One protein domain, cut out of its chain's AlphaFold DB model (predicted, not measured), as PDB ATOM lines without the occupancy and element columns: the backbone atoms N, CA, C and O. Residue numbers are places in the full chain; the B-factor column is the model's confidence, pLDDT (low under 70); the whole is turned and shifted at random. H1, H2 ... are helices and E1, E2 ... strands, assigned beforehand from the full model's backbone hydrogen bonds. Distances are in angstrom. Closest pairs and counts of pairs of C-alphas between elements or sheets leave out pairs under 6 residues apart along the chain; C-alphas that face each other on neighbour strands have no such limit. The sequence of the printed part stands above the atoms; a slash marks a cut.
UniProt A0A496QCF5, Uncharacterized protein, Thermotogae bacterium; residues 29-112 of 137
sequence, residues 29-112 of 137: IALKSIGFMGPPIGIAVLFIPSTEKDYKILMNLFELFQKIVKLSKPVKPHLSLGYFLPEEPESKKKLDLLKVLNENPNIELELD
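What this domain is: This is residues 29 to 112 of the 137 residues of an uncharacterized protein of Thermotogae bacterium (UniProt A0A496QCF5). A strongly twisted sheet of four strands, curled like part of a barrel, makes the middle of this domain, and two helices, H1 and H2, sit toward the two ends of its longest axis, on opposite faces of the sheet. H1 packs on the sheet with its residues 53 to 59 and lies beside the strands, residues 63 to 70 stick out, and H2 runs along E1 over the other face. The printed part has 84 residues, with the named elements E1, E2, H1, E3, H2 and E4 in that order along the chain: two helices and four strands, of the class mixed, helices and strands. The sheet's order is E3, E2, E1, E4, antiparallel throughout. The whole is loose, with a radius of gyration of the C-alphas of 15.1 A, and the C-alphas span 41 by 28 by 19 A.

Where its parts are: In the sheet, E2 is residues 42 to 49, 22.5 A from first to last C-alpha. E1, the longest strand by residues, is residues 29 to 37; its C-alphas 29 and 37 are 21.2 A apart, and it begins at C-alpha 29, (168.702, 147.927, 176.523). E1 bends by 68 degrees at residue 34. E3 is residues 78 to 83, 13.5 A long, and E4 is residues 108 to 112, 13.2 A long, ending at C-alpha 112, (172.731, 146.377, 171.241). H1 is residues 52 to 66, 20.7 A long, with C-alpha 52 at (164.487, 149.499, 185.825). H2 is residues 91 to 102, 16.4 A long.

How they stand to each other: E1 and E2 are inner strands and form a hairpin, antiparallel at 142 degrees between their directions; N 34 and O 46 are 2.9 A apart, and N 44 and O 37 are 3.0 A apart, both within hydrogen-bond range. E3 is an edge strand, antiparallel to E2 at 173 degrees; the C-alphas of 83 and 42 face each other at 3.8 A, and N 79 and O 45 are within hydrogen-bond range at 2.9 A. E4 is the other edge strand, antiparallel to E1 at 134 degrees, with N 31 and O 109 within hydrogen-bond range at 2.8 A and N 111 and O 29 at 2.9 A. From edge to edge the strands' lines turn by 72 degrees and the way across the sheet turns by 133 degrees. E3 and E4 are apart. H1 is on the sheet at a height over the sheet of 7.5 A, over none of its strands. The closest C-alphas of H1 and E1 are those of Asp 54 and Ile 29, 4.9 A apart; those of H1 and E2 are Tyr 55 and Pro 49, 5.1 A apart. H2 is on the sheet on the opposite face, at a height over the sheet of 7.8 A. It lies over E1 and runs along the strands, at 21 degrees to E1 on the local plane. The closest C-alphas of H2 and E1 are those of Leu 101 and Phe 36, 6.7 A apart. E2 and H2 are near each other, with 6 pairs of C-alphas within 10 A. H1 and H2 are apart. In H1 and H2 every O i to N i+4 pair is within hydrogen-bond range.

The domain as a whole: The C-alphas of Lys 67 and Lys 92 are the two farthest apart, at 42.8 A, while those of Ile 29 and Asp 112, the first and last printed, are 6.8 A apart. The printed part has no cut. The link from H1 to E3, 11 residues, is long; the link from E3 to H2, 7 residues, is short, and the other links are tight. Residues 63 to 70, of which 63 to 66 belong to H1, stand free. The mean pLDDT of the printed part is 87.8, and residues 39 to 41 and 104 to 105 of this predicted model are under 70.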
ATOM      1  N   ILE A  29     169.670 147.039 175.876       98.38
ATOM      2  CA  ILE A  29     168.702 147.927 176.523       98.38
ATOM      3  C   ILE A  29     167.384 147.810 175.764       98.38
ATOM      4  O   ILE A  29     167.311 148.199 174.598       98.38
ATOM      5  N   ALA A  30     166.348 147.306 176.426       98.31
ATOM      6  CA  ALA A  30     165.005 147.274 175.864       98.31
ATOM      7  C   ALA A  30     164.294 148.617 176.077       98.31
ATOM      8  O   ALA A  30     164.284 149.176 177.180       98.31
ATOM      9  N   LEU A  31     163.674 149.118 175.015       97.69
ATOM     10  CA  LEU A  31     162.906 150.350 174.981       97.69
ATOM     11  C   LEU A  31     161.492 150.071 174.468       97.69
ATOM     12  O   LEU A  31     161.299 149.281 173.542       97.69
ATOM     13  N   LYS A  32     160.511 150.784 175.020       95.69
ATOM     14  CA  LYS A  32     159.125 150.783 174.542       95.69
ATOM     15  C   LYS A  32     158.666 152.193 174.214       95.69
ATOM     16  O   LYS A  32     159.030 153.149 174.911       95.69
ATOM     17  N   SER A  33     157.890 152.330 173.147       93.75
ATOM     18  CA  SER A  33     157.333 153.615 172.748       93.75
ATOM     19  C   SER A  33     156.349 154.144 173.788       93.75
ATOM     20  O   SER A  33     155.595 153.394 174.406       93.75
ATOM     21  N   ILE A  34     156.343 155.462 173.963       91.12
ATOM     22  CA  ILE A  34     155.352 156.188 174.778       91.12
ATOM     23  C   ILE A  34     154.498 157.142 173.943       91.12
ATOM     24  O   ILE A  34     153.713 157.919 174.483       91.12
ATOM     25  N   GLY A  35     154.674 157.097 172.627       88.00
ATOM     26  CA  GLY A  35     153.982 157.934 171.666       88.00
ATOM     27  C   GLY A  35     154.957 158.649 170.750       88.00
ATOM     28  O   GLY A  35     156.141 158.316 170.668       88.00
ATOM     29  N   PHE A  36     154.438 159.650 170.056       86.56
ATOM     30  CA  PHE A  36     155.172 160.376 169.037       86.56
ATOM     31  C   PHE A  36     155.337 161.834 169.447       86.56
ATOM     32  O   PHE A  36     154.420 162.463 169.976       86.56
ATOM     33  N   MET A  37     156.518 162.383 169.185       80.56
ATOM     34  CA  MET A  37     156.745 163.817 169.199       80.56
ATOM     35  C   MET A  37     156.450 164.353 167.806       80.56
ATOM     36  O   MET A  37     157.066 163.941 166.823       80.56
ATOM     37  N   GLY A  38     155.479 165.256 167.750       70.75
ATOM     38  CA  GLY A  38     155.138 165.997 166.551       70.75
ATOM     39  C   GLY A  38     155.862 167.352 166.450       70.75
ATOM     40  O   GLY A  38     156.733 167.645 167.267       70.75
ATOM     41  N   PRO A  39     155.474 168.168 165.454       62.47
ATOM     42  CA  PRO A  39     156.107 169.427 165.036       62.47
ATOM     43  C   PRO A  39     156.523 170.386 166.176       62.47
ATOM     44  O   PRO A  39     155.923 170.349 167.252       62.47
ATOM     45  N   PRO A  40     157.505 171.288 165.942       61.28
ATOM     46  CA  PRO A  40     157.603 172.046 164.685       61.28
ATOM     47  C   PRO A  40     158.512 171.481 163.584       61.28
ATOM     48  O   PRO A  40     158.218 171.669 162.411       61.28
ATOM     49  N   ILE A  41     159.584 170.762 163.916       66.88
ATOM     50  CA  ILE A  41     160.666 170.468 162.947       66.88
ATOM     51  C   ILE A  41     160.659 169.047 162.365       66.88
ATOM     52  O   ILE A  41     161.358 168.776 161.392       66.88
ATOM     53  N   GLY A  42     159.872 168.128 162.921       83.69
ATOM     54  CA  GLY A  42     159.832 166.753 162.439       83.69
ATOM     55  C   GLY A  42     158.908 165.852 163.241       83.69
ATOM     56  O   GLY A  42     158.081 166.315 164.027       83.69
ATOM     57  N   ILE A  43     159.072 164.557 163.006       87.12
ATOM     58  CA  ILE A  43     158.337 163.470 163.636       87.12
ATOM     59  C   ILE A  43     159.362 162.544 164.264       87.12
ATOM     60  O   ILE A  43     160.292 162.098 163.591       87.12
ATOM     61  N   ALA A  44     159.165 162.215 165.533       89.50
ATOM     62  CA  ALA A  44     159.959 161.200 166.200       89.50
ATOM     63  C   ALA A  44     159.075 160.273 167.028       89.50
ATOM     64  O   ALA A  44     158.057 160.696 167.574       89.50
ATOM     65  N   VAL A  45     159.490 159.019 167.166       90.62
ATOM     66  CA  VAL A  45     158.944 158.115 168.185       90.62
ATOM     67  C   VAL A  45     159.682 158.386 169.483       90.62
ATOM     68  O   VAL A  45     160.911 158.427 169.487       90.62
ATOM     69  N   LEU A  46     158.956 158.579 170.577       91.62
ATOM     70  CA  LEU A  46     159.526 158.722 171.912       91.62
ATOM     71  C   LEU A  46     159.553 157.372 172.609       91.62
ATOM     72  O   LEU A  46     158.563 156.642 172.583       91.62
ATOM     73  N   PHE A  47     160.656 157.086 173.290       94.56
ATOM     74  CA  PHE A  47     160.857 155.832 173.998       94.56
ATOM     75  C   PHE A  47     161.173 156.048 175.474       94.56
ATOM     76  O   PHE A  47     161.773 157.052 175.868       94.56
ATOM     77  N   ILE A  48     160.821 155.049 176.280       95.50
ATOM     78  CA  ILE A  48     161.322 154.881 177.644       95.50
ATOM     79  C   ILE A  48     161.943 153.492 177.798       95.50
ATOM     80  O   ILE A  48     161.549 152.570 177.080       95.50
ATOM     81  N   PRO A  49     162.873 153.310 178.748       97.44
ATOM     82  CA  PRO A  49     163.355 151.984 179.106       97.44
ATOM     83  C   PRO A  49     162.215 151.069 179.556       97.44
ATOM     84  O   PRO A  49     161.318 151.489 180.295       97.44
ATOM     85  N   SER A  50     162.242 149.816 179.109       97.50
ATOM     86  CA  SER A  50     161.186 148.842 179.395       97.50
ATOM     87  C   SER A  50     161.198 148.377 180.851       97.50
ATOM     88  O   SER A  50     160.132 148.112 181.412       97.50
ATOM     89  N   THR A  51     162.379 148.328 181.478       97.88
ATOM     90  CA  THR A  51     162.575 147.932 182.880       97.88
ATOM     91  C   THR A  51     163.490 148.897 183.646       97.88
ATOM     92  O   THR A  51     164.198 149.722 183.068       97.88
ATOM     93  N   GLU A  52     163.535 148.762 184.977       97.75
ATOM     94  CA  GLU A  52     164.487 149.499 185.825       97.75
ATOM     95  C   GLU A  52     165.948 149.165 185.479       97.75
ATOM     96  O   GLU A  52     166.822 150.029 185.543       97.75
ATOM     97  N   LYS A  53     166.221 147.916 185.080       97.38
ATOM     98  CA  LYS A  53     167.550 147.496 184.629       97.38
ATOM     99  C   LYS A  53     167.948 148.252 183.361       97.38
ATOM    100  O   LYS A  53     169.035 148.823 183.330       97.38
ATOM    101  N   ASP A  54     167.066 148.303 182.363       98.12
ATOM    102  CA  ASP A  54     167.301 149.038 181.112       98.12
ATOM    103  C   ASP A  54     167.553 150.525 181.388       98.12
ATOM    104  O   ASP A  54     168.484 151.120 180.845       98.12
ATOM    105  N   TYR A  55     166.772 151.113 182.300       97.31
ATOM    106  CA  TYR A  55     166.949 152.498 182.732       97.31
ATOM    107  C   TYR A  55     168.324 152.736 183.357       97.31
ATOM    108  O   TYR A  55     169.013 153.682 182.980       97.31
ATOM    109  N   LYS A  56     168.755 151.866 184.279       97.00
ATOM    110  CA  LYS A  56     170.071 151.982 184.924       97.00
ATOM    111  C   LYS A  56     171.208 151.874 183.914       97.00
ATOM    112  O   LYS A  56     172.135 152.674 183.978       97.00
ATOM    113  N   ILE A  57     171.130 150.933 182.972       97.38
ATOM    114  CA  ILE A  57     172.155 150.775 181.929       97.38
ATOM    115  C   ILE A  57     172.215 152.035 181.052       97.38
ATOM    116  O   ILE A  57     173.298 152.583 180.851       97.38
ATOM    117  N   LEU A  58     171.064 152.540 180.597       97.00
ATOM    118  CA  LEU A  58     170.995 153.749 179.774       97.00
ATOM    119  C   LEU A  58     171.546 154.982 180.501       97.00
ATOM    120  O   LEU A  58     172.304 155.754 179.914       97.00
ATOM    121  N   MET A  59     171.186 155.173 181.772       95.69
ATOM    122  CA  MET A  59     171.666 156.311 182.556       95.69
ATOM    123  C   MET A  59     173.160 156.212 182.856       95.69
ATOM    124  O   MET A  59     173.859 157.213 182.740       95.69
ATOM    125  N   ASN A  60     173.678 155.018 183.153       95.56
ATOM    126  CA  ASN A  60     175.119 154.816 183.308       95.56
ATOM    127  C   ASN A  60     175.869 155.161 182.016       95.56
ATOM    128  O   ASN A  60     176.896 155.833 182.066       95.56
ATOM    129  N   LEU A  61     175.338 154.756 180.857       95.50
ATOM    130  CA  LEU A  61     175.909 155.114 179.560       95.50
ATOM    131  C   LEU A  61     175.879 156.633 179.334       95.50
ATOM    132  O   LEU A  61     176.882 157.217 178.927       95.50
ATOM    133  N   PHE A  62     174.758 157.288 179.640       94.81
ATOM    134  CA  PHE A  62     174.632 158.743 179.548       94.81
ATOM    135  C   PHE A  62     175.669 159.466 180.419       94.81
ATOM    136  O   PHE A  62     176.356 160.354 179.917       94.81
ATOM    137  N   GLU A  63     175.843 159.055 181.677       93.31
ATOM    138  CA  GLU A  63     176.842 159.624 182.593       93.31
ATOM    139  C   GLU A  63     178.283 159.444 182.087       93.31
ATOM    140  O   GLU A  63     179.123 160.328 182.275       93.31
ATOM    141  N   LEU A  64     178.590 158.344 181.386       93.81
ATOM    142  CA  LEU A  64     179.891 158.189 180.724       93.81
ATOM    143  C   LEU A  64     180.099 159.267 179.653       93.81
ATOM    144  O   LEU A  64     181.145 159.919 179.640       93.81
ATOM    145  N   PHE A  65     179.098 159.518 178.806       93.62
ATOM    146  CA  PHE A  65     179.190 160.533 177.748       93.62
ATOM    147  C   PHE A  65     179.130 161.981 178.263       93.62
ATOM    148  O   PHE A  65     179.696 162.871 177.622       93.62
ATOM    149  N   GLN A  66     178.558 162.233 179.449       92.38
ATOM    150  CA  GLN A  66     178.609 163.549 180.111       92.38
ATOM    151  C   GLN A  66     180.044 164.021 180.404       92.38
ATOM    152  O   GLN A  66     180.284 165.225 180.543       92.38
ATOM    153  N   LYS A  67     181.018 163.100 180.464       90.81
ATOM    154  CA  LYS A  67     182.448 163.430 180.597       90.81
ATOM    155  C   LYS A  67     183.021 164.106 179.346       90.81
ATOM    156  O   LYS A  67     184.012 164.822 179.458       90.81
ATOM    157  N   ILE A  68     182.411 163.887 178.177       92.00
ATOM    158  CA  ILE A  68     182.857 164.439 176.890       92.00
ATOM    159  C   ILE A  68     182.118 165.740 176.587       92.00
ATOM    160  O   ILE A  68     182.741 166.774 176.358       92.00
ATOM    161  N   VAL A  69     180.784 165.697 176.616       89.31
ATOM    162  CA  VAL A  69     179.925 166.858 176.366       89.31
ATOM    163  C   VAL A  69     178.859 166.921 177.444       89.31
ATOM    164  O   VAL A  69     178.013 166.036 177.556       89.31
ATOM    165  N   LYS A  70     178.882 168.009 178.216       90.12
ATOM    166  CA  LYS A  70     177.905 168.239 179.277       90.12
ATOM    167  C   LYS A  70     176.590 168.738 178.693       90.12
ATOM    168  O   LYS A  70     176.547 169.808 178.087       90.12
ATOM    169  N   LEU A  71     175.515 167.993 178.918       88.44
ATOM    170  CA  LEU A  71     174.159 168.397 178.553       88.44
ATOM    171  C   LEU A  71     173.400 168.830 179.807       88.44
ATOM    172  O   LEU A  71     173.453 168.174 180.840       88.44
ATOM    173  N   SER A  72     172.656 169.931 179.715       86.56
ATOM    174  CA  SER A  72     171.859 170.464 180.830       86.56
ATOM    175  C   SER A  72     170.497 169.785 180.998       86.56
ATOM    176  O   SER A  72     169.789 170.051 181.967       86.56
ATOM    177  N   LYS A  73     170.102 168.933 180.047       86.62
ATOM    178  CA  LYS A  73     168.810 168.242 180.032       86.62
ATOM    179  C   LYS A  73     169.021 166.725 180.048       86.62
ATOM    180  O   LYS A  73     169.973 166.258 179.421       86.62
ATOM    181  N   PRO A  74     168.119 165.962 180.694       81.69
ATOM    182  CA  PRO A  74     168.146 164.506 180.636       81.69
ATOM    183  C   PRO A  74     168.022 163.991 179.202       81.69
ATOM    184  O   PRO A  74     167.369 164.625 178.361       81.69
ATOM    185  N   VAL A  75     168.591 162.812 178.948       87.81
ATOM    186  CA  VAL A  75     168.384 162.100 177.686       87.81
ATOM    187  C   VAL A  75     166.898 161.793 177.495       87.81
ATOM    188  O   VAL A  75     166.215 161.318 178.401       87.81
ATOM    189  N   LYS A  76     166.394 162.081 176.296       90.50
ATOM    190  CA  LYS A  76     165.058 161.684 175.848       90.50
ATOM    191  C   LYS A  76     165.237 160.735 174.670       90.50
ATOM    192  O   LYS A  76     165.446 161.227 173.558       90.50
ATOM    193  N   PRO A  77     165.236 159.410 174.896       93.69
ATOM    194  CA  PRO A  77     165.387 158.439 173.822       93.69
ATOM    195  C   PRO A  77     164.298 158.644 172.772       93.69
ATOM    196  O   PRO A  77     163.108 158.677 173.093       93.69
ATOM    197  N   HIS A  78     164.712 158.836 171.527       93.19
ATOM    198  CA  HIS A  78     163.797 159.026 170.416       93.19
ATOM    199  C   HIS A  78     164.398 158.498 169.119       93.19
ATOM    200  O   HIS A  78     165.618 158.454 168.969       93.19
ATOM    201  N   LEU A  79     163.524 158.123 168.188       91.81
ATOM    202  CA  LEU A  79     163.884 157.791 166.815       91.81
ATOM    203  C   LEU A  79     163.249 158.821 165.889       91.81
ATOM    204  O   LEU A  79     162.023 158.862 165.773       91.81
ATOM    205  N   SER A  80     164.069 159.649 165.244       91.88
ATOM    206  CA  SER A  80     163.596 160.556 164.198       91.88
ATOM    207  C   SER A  80     163.091 159.745 163.004       91.88
ATOM    208  O   SER A  80     163.829 158.939 162.445       91.88
ATOM    209  N   LEU A  81     161.835 159.962 162.618       88.44
ATOM    210  CA  LEU A  81     161.200 159.315 161.466       88.44
ATOM    211  C   LEU A  81     161.244 160.188 160.213       88.44
ATOM    212  O   LEU A  81     161.227 159.683 159.095       88.44
ATOM    213  N   GLY A  82     161.281 161.505 160.395       87.19
ATOM    214  CA  GLY A  82     161.345 162.454 159.296       87.19
ATOM    215  C   GLY A  82     161.341 163.889 159.792       87.19
ATOM    216  O   GLY A  82     160.925 164.174 160.916       87.19
ATOM    217  N   TYR A  83     161.792 164.796 158.934       86.44
ATOM    218  CA  TYR A  83     161.812 166.231 159.191       86.44
ATOM    219  C   TYR A  83     160.873 166.934 158.219       86.44
ATOM    220  O   TYR A  83     160.748 166.526 157.063       86.44
ATOM    221  N   PHE A  84     160.215 167.993 158.680       82.38
ATOM    222  CA  PHE A  84     159.413 168.828 157.797       82.38
ATOM    223  C   PHE A  84     160.317 169.884 157.165       82.38
ATOM    224  O   PHE A  84     160.855 170.736 157.868       82.38
ATOM    225  N   LEU A  85     160.518 169.799 155.850       74.44
ATOM    226  CA  LEU A  85     161.312 170.751 155.076       74.44
ATOM    227  C   LEU A  85     160.615 171.067 153.742       74.44
ATOM    228  O   LEU A  85     159.997 170.170 153.164       74.44
ATOM    229  N   PRO A  86     160.747 172.298 153.211       76.19
ATOM    230  CA  PRO A  86     161.327 173.488 153.852       76.19
ATOM    231  C   PRO A  86     160.337 174.220 154.777       76.19
ATOM    232  O   PRO A  86     160.747 175.079 155.551       76.19
ATOM    233  N   GLU A  87     159.049 173.885 154.694       75.75
ATOM    234  CA  GLU A  87     157.973 174.551 155.424       75.75
ATOM    235  C   GLU A  87     157.345 173.621 156.455       75.75
ATOM    236  O   GLU A  87     157.139 172.424 156.232       75.75
ATOM    237  N   GLU A  88     157.012 174.200 157.602       75.94
ATOM    238  CA  GLU A  88     156.269 173.505 158.631       75.94
ATOM    239  C   GLU A  88     154.830 173.231 158.140       75.94
ATOM    240  O   GLU A  88     154.178 174.139 157.619       75.94
ATOM    241  N   PRO A  89     154.276 172.015 158.319       79.44
ATOM    242  CA  PRO A  89     152.927 171.726 157.861       79.44
ATOM    243  C   PRO A  89     151.902 172.592 158.597       79.44
ATOM    244  O   PRO A  89     152.049 172.903 159.782       79.44
ATOM    245  N   GLU A  90     150.798 172.913 157.928       85.31
ATOM    246  CA  GLU A  90     149.661 173.567 158.573       85.31
ATOM    247  C   GLU A  90     149.147 172.761 159.778       85.31
ATOM    248  O   GLU A  90     149.145 171.525 159.766       85.31
ATOM    249  N   SER A  91     148.631 173.453 160.799       81.12
ATOM    250  CA  SER A  91     148.125 172.856 162.047       81.12
ATOM    251  C   SER A  91     147.177 171.676 161.837       81.12
ATOM    252  O   SER A  91     147.254 170.690 162.566       81.12
ATOM    253  N   LYS A  92     146.325 171.729 160.808       86.62
ATOM    254  CA  LYS A  92     145.412 170.632 160.475       86.62
ATOM    255  C   LYS A  92     146.159 169.354 160.073       86.62
ATOM    256  O   LYS A  92     145.893 168.302 160.643       86.62
ATOM    257  N   LYS A  93     147.141 169.451 159.168       84.62
ATOM    258  CA  LYS A  93     147.953 168.303 158.722       84.62
ATOM    259  C   LYS A  93     148.744 167.688 159.875       84.62
ATOM    260  O   LYS A  93     148.871 166.471 159.951       84.62
ATOM    261  N   LYS A  94     149.232 168.522 160.797       79.38
ATOM    262  CA  LYS A  94     149.910 168.065 162.019       79.38
ATOM    263  C   LYS A  94     148.986 167.240 162.910       79.38
ATOM    264  O   LYS A  94     149.389 166.188 163.393       79.38
ATOM    265  N   LEU A  95     147.755 167.708 163.123       80.69
ATOM    266  CA  LEU A  95     146.757 166.998 163.924       80.69
ATOM    267  C   LEU A  95     146.340 165.678 163.273       80.69
ATOM    268  O   LEU A  95     146.223 164.674 163.970       80.69
ATOM    269  N   ASP A  96     146.145 165.667 161.955       86.44
ATOM    270  CA  ASP A  96     145.785 164.450 161.221       86.44
ATOM    271  C   ASP A  96     146.914 163.414 161.275       86.44
ATOM    272  O   ASP A  96     146.671 162.242 161.548       86.44
ATOM    273  N   LEU A  97     148.163 163.856 161.134       82.38
ATOM    274  CA  LEU A  97     149.329 163.003 161.322       82.38
ATOM    275  C   LEU A  97     149.410 162.451 162.754       82.38
ATOM    276  O   LEU A  97     149.599 161.252 162.928       82.38
ATOM    277  N   LEU A  98     149.238 163.289 163.781       78.00
ATOM    278  CA  LEU A  98     149.253 162.830 165.175       78.00
ATOM    279  C   LEU A  98     148.175 161.774 165.450       78.00
ATOM    280  O   LEU A  98     148.430 160.854 166.221       78.00
ATOM    281  N   LYS A  99     146.999 161.865 164.813       83.62
ATOM    282  CA  LYS A  99     145.962 160.824 164.914       83.62
ATOM    283  C   LYS A  99     146.456 159.487 164.363       83.62
ATOM    284  O   LYS A  99     146.402 158.501 165.087       83.62
ATOM    285  N   VAL A 100     147.010 159.476 163.149       83.44
ATOM    286  CA  VAL A 100     147.552 158.255 162.516       83.44
ATOM    287  C   VAL A 100     148.682 157.642 163.347       83.44
ATOM    288  O   VAL A 100     148.774 156.425 163.504       83.44
ATOM    289  N   LEU A 101     149.550 158.484 163.905       78.81
ATOM    290  CA  LEU A 101     150.645 158.028 164.756       78.81
ATOM    291  C   LEU A 101     150.124 157.423 166.070       78.81
ATOM    292  O   LEU A 101     150.595 156.371 166.493       78.81
ATOM    293  N   ASN A 102     149.103 158.025 166.682       75.50
ATOM    294  CA  ASN A 102     148.487 157.507 167.908       75.50
ATOM    295  C   ASN A 102     147.725 156.184 167.708       75.50
ATOM    296  O   ASN A 102     147.526 155.456 168.678       75.50
ATOM    297  N   GLU A 103     147.326 155.846 166.479       80.94
ATOM    298  CA  GLU A 103     146.724 154.546 166.143       80.94
ATOM    299  C   GLU A 103     147.744 153.390 166.129       80.94
ATOM    300  O   GLU A 103     147.341 152.228 166.157       80.94
ATOM    301  N   ASN A 104     149.054 153.676 166.149       68.81
ATOM    302  CA  ASN A 104     150.128 152.676 166.123       68.81
ATOM    303  C   ASN A 104     150.985 152.720 167.407       68.81
ATOM    304  O   ASN A 104     152.137 153.155 167.372       68.81
ATOM    305  N   PRO A 105     150.445 152.300 168.568       68.12
ATOM    306  CA  PRO A 105     151.007 152.685 169.863       68.12
ATOM    307  C   PRO A 105     152.236 151.887 170.323       68.12
ATOM    308  O   PRO A 105     152.914 152.329 171.250       68.12
ATOM    309  N   ASN A 106     152.540 150.737 169.711       82.62
ATOM    310  CA  ASN A 106     153.471 149.770 170.297       82.62
ATOM    311  C   ASN A 106     154.651 149.479 169.370       82.62
ATOM    312  O   ASN A 106     154.630 148.536 168.582       82.62
ATOM    313  N   ILE A 107     155.688 150.300 169.490       90.69
ATOM    314  CA  ILE A 107     157.001 150.071 168.899       90.69
ATOM    315  C   ILE A 107     157.944 149.689 170.037       90.69
ATOM    316  O   ILE A 107     158.127 150.440 170.999       90.69
ATOM    317  N   GLU A 108     158.559 148.522 169.914       94.31
ATOM    318  CA  GLU A 108     159.623 148.067 170.802       94.31
ATOM    319  C   GLU A 108     160.955 148.137 170.061       94.31
ATOM    320  O   GLU A 108     161.028 147.888 168.856       94.31
ATOM    321  N   LEU A 109     162.009 148.511 170.780       94.69
ATOM    322  CA  LEU A 109     163.351 148.636 170.230       94.69
ATOM    323  C   LEU A 109     164.352 148.057 171.227       94.69
ATOM    324  O   LEU A 109     164.263 148.313 172.424       94.69
ATOM    325  N   GLU A 110     165.319 147.292 170.734       97.38
ATOM    326  CA  GLU A 110     166.448 146.812 171.528       97.38
ATOM    327  C   GLU A 110     167.725 147.496 171.037       97.38
ATOM    328  O   GLU A 110     168.070 147.418 169.859       97.38
ATOM    329  N   LEU A 111     168.419 148.192 171.937       97.62
ATOM    330  CA  LEU A 111     169.742 148.739 171.657       97.62
ATOM    331  C   LEU A 111     170.788 147.681 172.000       97.62
ATOM    332  O   LEU A 111     170.923 147.331 173.172       97.62
ATOM    333  N   ASP A 112     171.547 147.208 171.011       98.12
ATOM    334  CA  ASP A 112     172.731 146.377 171.241       98.12
ATOM    335  C   ASP A 112     173.951 147.272 171.491       98.12
ATOM    336  O   ASP A 112     174.422 147.989 170.607       98.12
TER     337      ASP A 112